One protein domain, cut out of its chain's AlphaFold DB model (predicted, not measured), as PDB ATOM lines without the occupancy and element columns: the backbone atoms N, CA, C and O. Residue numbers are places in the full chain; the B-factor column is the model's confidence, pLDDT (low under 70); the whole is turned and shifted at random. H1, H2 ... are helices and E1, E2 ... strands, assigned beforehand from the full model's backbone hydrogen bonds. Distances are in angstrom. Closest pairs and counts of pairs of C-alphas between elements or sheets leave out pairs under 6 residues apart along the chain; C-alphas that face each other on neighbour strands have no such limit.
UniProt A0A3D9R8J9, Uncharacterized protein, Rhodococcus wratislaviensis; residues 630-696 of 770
ATOM      1  N   VAL A 630     -27.069 -17.807  55.061       88.62
ATOM      2  CA  VAL A 630     -26.946 -16.745  54.057       88.62
ATOM      3  C   VAL A 630     -28.313 -16.099  53.887       88.62
ATOM      4  O   VAL A 630     -29.223 -16.693  53.315       88.62
ATOM      5  N   ASN A 631     -28.459 -14.879  54.398       91.81
ATOM      6  CA  ASN A 631     -29.686 -14.080  54.312       91.81
ATOM      7  C   ASN A 631     -29.456 -12.674  53.730       91.81
ATOM      8  O   ASN A 631     -30.394 -11.880  53.625       91.81
ATOM      9  N   TYR A 632     -28.221 -12.400  53.305       93.38
ATOM     10  CA  TYR A 632     -27.804 -11.203  52.589       93.38
ATOM     11  C   TYR A 632     -26.795 -11.573  51.491       93.38
ATOM     12  O   TYR A 632     -25.910 -12.401  51.707       93.38
ATOM     13  N   ILE A 633     -26.915 -10.982  50.306       94.06
ATOM     14  CA  ILE A 633     -25.974 -11.161  49.196       94.06
ATOM     15  C   ILE A 633     -25.595  -9.778  48.679       94.06
ATOM     16  O   ILE A 633     -26.475  -9.002  48.309       94.06
ATOM     17  N   ASP A 634     -24.296  -9.503  48.668       94.38
ATOM     18  CA  ASP A 634     -23.680  -8.349  48.020       94.38
ATOM     19  C   ASP A 634     -23.239  -8.760  46.608       94.38
ATOM     20  O   ASP A 634     -22.506  -9.741  46.439       94.38
ATOM     21  N   TRP A 635     -23.727  -8.060  45.592       92.62
ATOM     22  CA  TRP A 635     -23.477  -8.357  44.187       92.62
ATOM     23  C   TRP A 635     -22.487  -7.357  43.618       92.62
ATOM     24  O   TRP A 635     -22.711  -6.155  43.684       92.62
ATOM     25  N   GLU A 636     -21.444  -7.862  42.970       90.88
ATOM     26  CA  GLU A 636     -20.596  -7.066  42.088       90.88
ATOM     27  C   GLU A 636     -20.946  -7.452  40.650       90.88
ATOM     28  O   GLU A 636     -20.576  -8.533  40.178       90.88
ATOM     29  N   VAL A 637     -21.729  -6.600  39.990       87.56
ATOM     30  CA  VAL A 637     -22.191  -6.814  38.619       87.56
ATOM     31  C   VAL A 637     -21.233  -6.121  37.664       87.56
ATOM     32  O   VAL A 637     -21.043  -4.912  37.742       87.56
ATOM     33  N   PHE A 638     -20.636  -6.894  36.767       80.12
ATOM     34  CA  PHE A 638     -19.707  -6.403  35.756       80.12
ATOM     35  C   PHE A 638     -20.443  -6.246  34.423       80.12
ATOM     36  O   PHE A 638     -20.881  -7.240  33.836       80.12
ATOM     37  N   ASP A 639     -20.587  -5.006  33.960       74.25
ATOM     38  CA  ASP A 639     -21.171  -4.662  32.661       74.25
ATOM     39  C   ASP A 639     -20.107  -4.138  31.694       74.25
ATOM     40  O   ASP A 639     -19.155  -3.471  32.103       74.25
ATOM     41  N   TRP A 640     -20.283  -4.416  30.406       63.25
ATOM     42  CA  TRP A 640     -19.399  -3.913  29.362       63.25
ATOM     43  C   TRP A 640     -19.985  -2.648  28.750       63.25
ATOM     44  O   TRP A 640     -21.076  -2.671  28.175       63.25
ATOM     45  N   GLN A 641     -19.243  -1.548  28.818       64.25
ATOM     46  CA  GLN A 641     -19.653  -0.286  28.218       64.25
ATOM     47  C   GLN A 641     -18.547   0.232  27.309       64.25
ATOM     48  O   GLN A 641     -17.403   0.402  27.713       64.25
ATOM     49  N   THR A 642     -18.885   0.504  26.048       58.75
ATOM     50  CA  THR A 642     -17.986   1.281  25.191       58.75
ATOM     51  C   THR A 642     -18.151   2.741  25.567       58.75
ATOM     52  O   THR A 642     -19.198   3.329  25.282       58.75
ATOM     53  N   ILE A 643     -17.129   3.327  26.177       58.56
ATOM     54  CA  ILE A 643     -17.080   4.767  26.396       58.56
ATOM     55  C   ILE A 643     -16.301   5.359  25.232       58.56
ATOM     56  O   ILE A 643     -15.215   4.909  24.894       58.56
ATOM     57  N   ILE A 644     -16.889   6.336  24.557       63.03
ATOM     58  CA  ILE A 644     -16.182   7.075  23.517       63.03
ATOM     59  C   ILE A 644     -15.482   8.229  24.225       63.03
ATOM     60  O   ILE A 644     -16.156   9.037  24.866       63.03
ATOM     61  N   ASP A 645     -14.152   8.271  24.156       66.25
ATOM     62  CA  ASP A 645     -13.375   9.360  24.745       66.25
ATOM     63  C   ASP A 645     -13.636  10.695  24.017       66.25
ATOM     64  O   ASP A 645     -14.237  10.747  22.938       66.25
ATOM     65  N   ASP A 646     -13.149  11.799  24.588       68.19
ATOM     66  CA  ASP A 646     -13.303  13.140  24.003       68.19
ATOM     67  C   ASP A 646     -12.660  13.273  22.600       68.19
ATOM     68  O   ASP A 646     -12.957  14.218  21.865       68.19
ATOM     69  N   ASN A 647     -11.802  12.323  22.204       66.75
ATOM     70  CA  ASN A 647     -11.155  12.261  20.893       66.75
ATOM     71  C   ASN A 647     -11.914  11.376  19.887       66.75
ATOM     72  O   ASN A 647     -11.467  11.230  18.745       66.75
ATOM     73  N   GLY A 648     -13.054  10.794  20.273       52.50
ATOM     74  CA  GLY A 648     -13.835   9.895  19.424       52.50
ATOM     75  C   GLY A 648     -13.283   8.467  19.346       52.50
ATOM     76  O   GLY A 648     -13.710   7.700  18.481       52.50
ATOM     77  N   VAL A 649     -12.337   8.101  20.213       55.03
ATOM     78  CA  VAL A 649     -11.802   6.744  20.330       55.03
ATOM     79  C   VAL A 649     -12.740   5.934  21.217       55.03
ATOM     80  O   VAL A 649     -13.003   6.286  22.362       55.03
ATOM     81  N   ALA A 650     -13.265   4.840  20.668       52.41
ATOM     82  CA  ALA A 650     -14.031   3.867  21.430       52.41
ATOM     83  C   ALA A 650     -13.093   3.123  22.392       52.41
ATOM     84  O   ALA A 650     -12.281   2.307  21.952       52.41
ATOM     85  N   ASP A 651     -13.218   3.414  23.682       51.41
ATOM     86  CA  ASP A 651     -12.510   2.753  24.769       51.41
ATOM     87  C   ASP A 651     -13.466   1.786  25.492       51.41
ATOM     88  O   ASP A 651     -14.465   2.205  26.091       51.41
ATOM     89  N   PRO A 652     -13.254   0.468  25.384       53.44
ATOM     90  CA  PRO A 652     -14.078  -0.505  26.080       53.44
ATOM     91  C   PRO A 652     -13.765  -0.489  27.583       53.44
ATOM     92  O   PRO A 652     -12.707  -0.955  27.997       53.44
ATOM     93  N   GLN A 653     -14.708  -0.018  28.399       55.19
ATOM     94  CA  GLN A 653     -14.603   0.005  29.859       55.19
ATOM     95  C   GLN A 653     -15.552  -1.010  30.504       55.19
ATOM     96  O   GLN A 653     -16.620  -1.335  29.975       55.19
ATOM     97  N   VAL A 654     -15.164  -1.521  31.671       61.56
ATOM     98  CA  VAL A 654     -16.023  -2.371  32.502       61.56
ATOM     99  C   VAL A 654     -16.584  -1.524  33.631       61.56
ATOM    100  O   VAL A 654     -15.837  -0.991  34.449       61.56
ATOM    101  N   VAL A 655     -17.908  -1.423  33.703       68.38
ATOM    102  CA  VAL A 655     -18.580  -0.740  34.808       68.38
ATOM    103  C   VAL A 655     -18.974  -1.779  35.845       68.38
ATOM    104  O   VAL A 655     -19.667  -2.752  35.546       68.38
ATOM    105  N   LYS A 656     -18.512  -1.568  37.077       80.81
ATOM    106  CA  LYS A 656     -18.934  -2.340  38.242       80.81
ATOM    107  C   LYS A 656     -20.128  -1.648  38.892       80.81
ATOM    108  O   LYS A 656     -20.005  -0.515  39.356       80.81
ATOM    109  N   GLU A 657     -21.245  -2.352  38.994       86.62
ATOM    110  CA  GLU A 657     -22.396  -1.939  39.793       86.62
ATOM    111  C   GLU A 657     -22.477  -2.796  41.063       86.62
ATOM    112  O   GLU A 657     -22.409  -4.026  41.006       86.62
ATOM    113  N   GLU A 658     -22.599  -2.148  42.223       90.56
ATOM    114  CA  GLU A 658     -22.817  -2.830  43.500       90.56
ATOM    115  C   GLU A 658     -24.317  -2.873  43.807       90.56
ATOM    116  O   GLU A 658     -24.966  -1.839  43.970       90.56
ATOM    117  N   LEU A 659     -24.872  -4.081  43.883       93.94
ATOM    118  CA  LEU A 659     -26.279  -4.323  44.206       93.94
ATOM    119  C   LEU A 659     -26.379  -5.216  45.439       93.94
ATOM    120  O   LEU A 659     -25.425  -5.881  45.822       93.94
ATOM    121  N   SER A 660     -27.556  -5.299  46.057       94.94
ATOM    122  CA  SER A 660     -27.763  -6.248  47.153       94.94
ATOM    123  C   SER A 660     -29.118  -6.935  47.099       94.94
ATOM    124  O   SER A 660     -30.107  -6.407  46.592       94.94
ATOM    125  N   SER A 661     -29.162  -8.152  47.629       96.06
ATOM    126  CA  SER A 661     -30.392  -8.903  47.871       96.06
ATOM    127  C   SER A 661     -30.415  -9.362  49.321       96.06
ATOM    128  O   SER A 661     -29.379  -9.696  49.892       96.06
ATOM    129  N   SER A 662     -31.589  -9.378  49.945       95.56
ATOM    130  CA  SER A 662     -31.708  -9.708  51.366       95.56
ATOM    131  C   SER A 662     -33.050 -10.347  51.698       95.56
ATOM    132  O   SER A 662     -34.037 -10.127  50.993       95.56
ATOM    133  N   ARG A 663     -33.093 -11.127  52.786       94.31
ATOM    134  CA  ARG A 663     -34.327 -11.711  53.329       94.31
ATOM    135  C   ARG A 663     -34.611 -11.146  54.719       94.31
ATOM    136  O   ARG A 663     -34.150 -11.680  55.727       94.31
ATOM    137  N   SER A 664     -35.388 -10.064  54.764       93.31
ATOM    138  CA  SER A 664     -35.637  -9.269  55.977       93.31
ATOM    139  C   SER A 664     -36.124 -10.088  57.174       93.31
ATOM    140  O   SER A 664     -35.657  -9.865  58.286       93.31
ATOM    141  N   GLU A 665     -37.014 -11.062  56.961       93.06
ATOM    142  CA  GLU A 665     -37.540 -11.925  58.032       93.06
ATOM    143  C   GLU A 665     -36.443 -12.785  58.678       93.06
ATOM    144  O   GLU A 665     -36.361 -12.881  59.902       93.06
ATOM    145  N   SER A 666     -35.550 -13.358  57.867       91.94
ATOM    146  CA  SER A 666     -34.408 -14.127  58.369       91.94
ATOM    147  C   SER A 666     -33.400 -13.230  59.091       91.94
ATOM    148  O   SER A 666     -32.923 -13.589  60.165       91.94
ATOM    149  N   ILE A 667     -33.120 -12.036  58.555       92.81
ATOM    150  CA  ILE A 667     -32.217 -11.065  59.192       92.81
ATOM    151  C   ILE A 667     -32.750 -10.647  60.568       92.81
ATOM    152  O   ILE A 667     -31.980 -10.551  61.522       92.81
ATOM    153  N   GLN A 668     -34.062 -10.436  60.699       92.88
ATOM    154  CA  GLN A 668     -34.688 -10.116  61.984       92.88
ATOM    155  C   GLN A 668     -34.573 -11.264  62.994       92.88
ATOM    156  O   GLN A 668     -34.364 -11.009  64.178       92.88
ATOM    157  N   ALA A 669     -34.699 -12.512  62.540       90.50
ATOM    158  CA  ALA A 669     -34.641 -13.683  63.411       90.50
ATOM    159  C   ALA A 669     -33.209 -14.068  63.824       90.50
ATOM    160  O   ALA A 669     -32.996 -14.494  64.961       90.50
ATOM    161  N   TRP A 670     -32.231 -13.923  62.923       87.31
ATOM    162  CA  TRP A 670     -30.903 -14.539  63.068       87.31
ATOM    163  C   TRP A 670     -29.725 -13.566  62.939       87.31
ATOM    164  O   TRP A 670     -28.578 -13.972  63.121       87.31
ATOM    165  N   GLY A 671     -29.986 -12.287  62.665       88.31
ATOM    166  CA  GLY A 671     -28.959 -11.301  62.337       88.31
ATOM    167  C   GLY A 671     -28.517 -11.383  60.874       88.31
ATOM    168  O   GLY A 671     -28.770 -12.364  60.175       88.31
ATOM    169  N   GLN A 672     -27.872 -10.322  60.388       89.62
ATOM    170  CA  GLN A 672     -27.372 -10.271  59.016       89.62
ATOM    171  C   GLN A 672     -26.146 -11.177  58.858       89.62
ATOM    172  O   GLN A 672     -25.140 -11.003  59.546       89.62
ATOM    173  N   SER A 673     -26.224 -12.108  57.913       88.50
ATOM    174  CA  SER A 673     -25.137 -12.990  57.500       88.50
ATOM    175  C   SER A 673     -25.144 -13.095  55.983       88.50
ATOM    176  O   SER A 673     -26.146 -13.489  55.380       88.50
ATOM    177  N   GLY A 674     -24.041 -12.706  55.349       86.94
ATOM    178  CA  GLY A 674     -24.014 -12.588  53.903       86.94
ATOM    179  C   GLY A 674     -22.697 -12.910  53.238       86.94
ATOM    180  O   GLY A 674     -21.658 -13.073  53.876       86.94
ATOM    181  N   ILE A 675     -22.789 -13.004  51.919       89.62
ATOM    182  CA  ILE A 675     -21.699 -13.335  51.005       89.62
ATOM    183  C   ILE A 675     -21.573 -12.249  49.943       89.62
ATOM    184  O   ILE A 675     -22.523 -11.508  49.694       89.62
ATOM    185  N   LYS A 676     -20.420 -12.209  49.280       90.31
ATOM    186  CA  LYS A 676     -20.191 -11.386  48.097       90.31
ATOM    187  C   LYS A 676     -20.092 -12.282  46.865       90.31
ATOM    188  O   LYS A 676     -19.322 -13.242  46.886       90.31
ATOM    189  N   LEU A 677     -20.860 -11.981  45.819       90.69
ATOM    190  CA  LEU A 677     -20.865 -12.713  44.553       90.69
ATOM    191  C   LEU A 677     -20.585 -11.774  43.380       90.69
ATOM    192  O   LEU A 677     -21.237 -10.748  43.219       90.69
ATOM    193  N   GLN A 678     -19.639 -12.177  42.538       89.12
ATOM    194  CA  GLN A 678     -19.296 -11.497  41.291       89.12
ATOM    195  C   GLN A 678     -20.025 -12.158  40.119       89.12
ATOM    196  O   GLN A 678     -20.009 -13.392  40.024       89.12
ATOM    197  N   VAL A 679     -20.665 -11.362  39.257       88.38
ATOM    198  CA  VAL A 679     -21.504 -11.815  38.128       88.38
ATOM    199  C   VAL A 679     -21.446 -10.829  36.951       88.38
ATOM    200  O   VAL A 679     -21.206  -9.648  37.155       88.38
ATOM    201  N   TYR A 680     -21.705 -11.277  35.721       83.50
ATOM    202  CA  TYR A 680     -21.872 -10.383  34.562       83.50
ATOM    203  C   TYR A 680     -23.277  -9.745  34.480       83.50
ATOM    204  O   TYR A 680     -24.269 -10.313  34.962       83.50
ATOM    205  N   ALA A 681     -23.369  -8.594  33.809       73.31
ATOM    206  CA  ALA A 681     -24.611  -7.882  33.522       73.31
ATOM    207  C   ALA A 681     -25.538  -8.699  32.607       73.31
ATOM    208  O   ALA A 681     -25.225  -8.994  31.455       73.31
ATOM    209  N   GLY A 682     -26.681  -9.121  33.150       76.69
ATOM    210  CA  GLY A 682     -27.625 -10.036  32.495       76.69
ATOM    211  C   GLY A 682     -27.874 -11.335  33.267       76.69
ATOM    212  O   GLY A 682     -28.795 -12.080  32.928       76.69
ATOM    213  N   ALA A 683     -27.111 -11.608  34.331       85.50
ATOM    214  CA  ALA A 683     -27.452 -12.668  35.274       85.50
ATOM    215  C   ALA A 683     -28.780 -12.358  35.998       85.50
ATOM    216  O   ALA A 683     -29.029 -11.232  36.429       85.50
ATOM    217  N   ASN A 684     -29.638 -13.368  36.175       90.94
ATOM    218  CA  ASN A 684     -30.904 -13.209  36.896       90.94
ATOM    219  C   ASN A 684     -30.662 -13.252  38.416       90.94
ATOM    220  O   ASN A 684     -30.782 -14.306  39.048       90.94
ATOM    221  N   LEU A 685     -30.295 -12.097  38.988       93.50
ATOM    222  CA  LEU A 685     -29.915 -11.962  40.401       93.50
ATOM    223  C   LEU A 685     -31.014 -12.443  41.352       93.50
ATOM    224  O   LEU A 685     -30.718 -13.125  42.328       93.50
ATOM    225  N   GLU A 686     -32.280 -12.157  41.040       93.44
ATOM    226  CA  GLU A 686     -33.425 -12.584  41.850       93.44
ATOM    227  C   GLU A 686     -33.527 -14.113  41.925       93.44
ATOM    228  O   GLU A 686     -33.683 -14.686  43.004       93.44
ATOM    229  N   THR A 687     -33.380 -14.799  40.790       92.56
ATOM    230  CA  THR A 687     -33.415 -16.267  40.744       92.56
ATOM    231  C   THR A 687     -32.261 -16.877  41.537       92.56
ATOM    232  O   THR A 687     -32.463 -17.849  42.271       92.56
ATOM    233  N   ILE A 688     -31.057 -16.309  41.416       93.00
ATOM    234  CA  ILE A 688     -29.887 -16.782  42.163       93.00
ATOM    235  C   ILE A 688     -30.106 -16.544  43.665       93.00
ATOM    236  O   ILE A 688     -29.998 -17.495  44.443       93.00
ATOM    237  N   ALA A 689     -30.501 -15.330  44.064       93.94
ATOM    238  CA  ALA A 689     -30.780 -14.970  45.452       93.94
ATOM    239  C   ALA A 689     -31.816 -15.904  46.085       93.94
ATOM    240  O   ALA A 689     -31.556 -16.500  47.129       93.94
ATOM    241  N   ASN A 690     -32.953 -16.107  45.415       93.62
ATOM    242  CA  ASN A 690     -34.019 -16.975  45.905       93.62
ATOM    243  C   ASN A 690     -33.551 -18.428  46.061       93.62
ATOM    244  O   ASN A 690     -33.926 -19.084  47.032       93.62
ATOM    245  N   SER A 691     -32.708 -18.936  45.154       91.94
ATOM    246  CA  SER A 691     -32.166 -20.297  45.273       91.94
ATOM    247  C   SER A 691     -31.270 -20.479  46.505       91.94
ATOM    248  O   SER A 691     -31.380 -21.495  47.190       91.94
ATOM    249  N   ILE A 692     -30.452 -19.471  46.826       91.88
ATOM    250  CA  ILE A 692     -29.555 -19.472  47.987       91.88
ATOM    251  C   ILE A 692     -30.370 -19.303  49.273       91.88
ATOM    252  O   ILE A 692     -30.252 -20.112  50.194       91.88
ATOM    253  N   PHE A 693     -31.246 -18.297  49.325       92.56
ATOM    254  CA  PHE A 693     -32.056 -18.009  50.507       92.56
ATOM    255  C   PHE A 693     -32.973 -19.168  50.875       92.56
ATOM    256  O   PHE A 693     -33.028 -19.544  52.036       92.56
ATOM    257  N   ASN A 694     -33.632 -19.813  49.912       90.69
ATOM    258  CA  ASN A 694     -34.507 -20.954  50.208       90.69
ATOM    259  C   ASN A 694     -33.775 -22.158  50.822       90.69
ATOM    260  O   ASN A 694     -34.428 -23.046  51.367       90.69
ATOM    261  N   LYS A 695     -32.444 -22.212  50.713       87.44
ATOM    262  CA  LYS A 695     -31.619 -23.310  51.222       87.44
ATOM    263  C   LYS A 695     -30.865 -22.950  52.502       87.44
ATOM    264  O   LYS A 695     -30.619 -23.841  53.312       87.44
ATOM    265  N   TYR A 696     -30.490 -21.682  52.667       88.12
ATOM    266  CA  TYR A 696     -29.530 -21.244  53.684       88.12
ATOM    267  C   TYR A 696     -29.999 -20.064  54.536       88.12
ATOM    268  O   TYR A 696     -29.237 -19.590  55.367       88.12
TER     269      TYR A 696
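This is residues 630 to 696 of the 770 residues of an uncharacterized protein of Rhodococcus wratislaviensis (UniProt A0A3D9R8J9). A long, twisted hairpin of two strands, E1 and E2, makes the length of a rod; at the end away from its turn, the short strand E3 lies beside E1, the helix H2 covers one face of the strands, and the small helix H1 sits at the very end. The other half of the hairpin, round residues 640 to 655, runs on as a two-stranded arm. The printed part has 67 residues with two named helices and three named strands, in the order E1, E2, H1, E3, H2; the class is mixed, helices and strands, and the mixed sheet runs E2, E1, E3. The whole is only just loose, close to extended, with a radius of gyration of the C-alphas of 16.3 A, and spans 55 by 18 by 13 A.

E1, residues 632 to 644, and E2, residues 650 to 662, are antiparallel neighbours and a hairpin, at 162 degrees between their directions; N 633 and O 661 are 2.8 A apart and N 643 and O 651 are 2.9 A apart, both within hydrogen-bond range. H1, residues 664 to 670, is not on the sheet, but only just, with 4 pairs of C-alphas within 10 A; its closest C-alphas to E1 are those of Ile 667 and Tyr 632, 7.9 A apart. E3, residues 674 to 680, is the parallel neighbour of E1 at 25 degrees, with N 634 and O 675 at 2.9 A, within hydrogen-bond range. E2 and E3 are the edge strands, and the sheet is twisted. H2, residues 685 to 696, is on one face of the sheet, two layers, a helix on a sheet, at a height of 8.2 A over the sheet. H2 lies over E1 and runs along the strands, at 17 degrees to E1 on the local plane. The closest C-alphas of H2 and E2 are those of Ala 689 and Ser 661, 6.5 A apart. H1 and H2 are apart. In H1 every O i to N i+4 pair is within hydrogen-bond range; in H2, 7 of 8 are.

E1 begins at C-alpha 632, (-27.804, -11.203, 52.589), and is 36.3 A long from first to last C-alpha. E2 begins at C-alpha 650, (-14.031, 3.867, 21.430), and is 37.3 A long. H1 measures 10.0 A, E3 19.6 A and H2 16.2 A, and H2 ends at C-alpha 696, (-29.530, -21.244, 53.684).

The two C-alphas farthest apart are those of Asn 647 and Ala 669, at 55.1 A, while those of Val 630 and Tyr 696, the first and last printed, are 5.2 A apart. The printed part has no cut, and its four links between named elements are tight. The mean pLDDT of the printed part is 82.6; residues 640 to 655 are under 70.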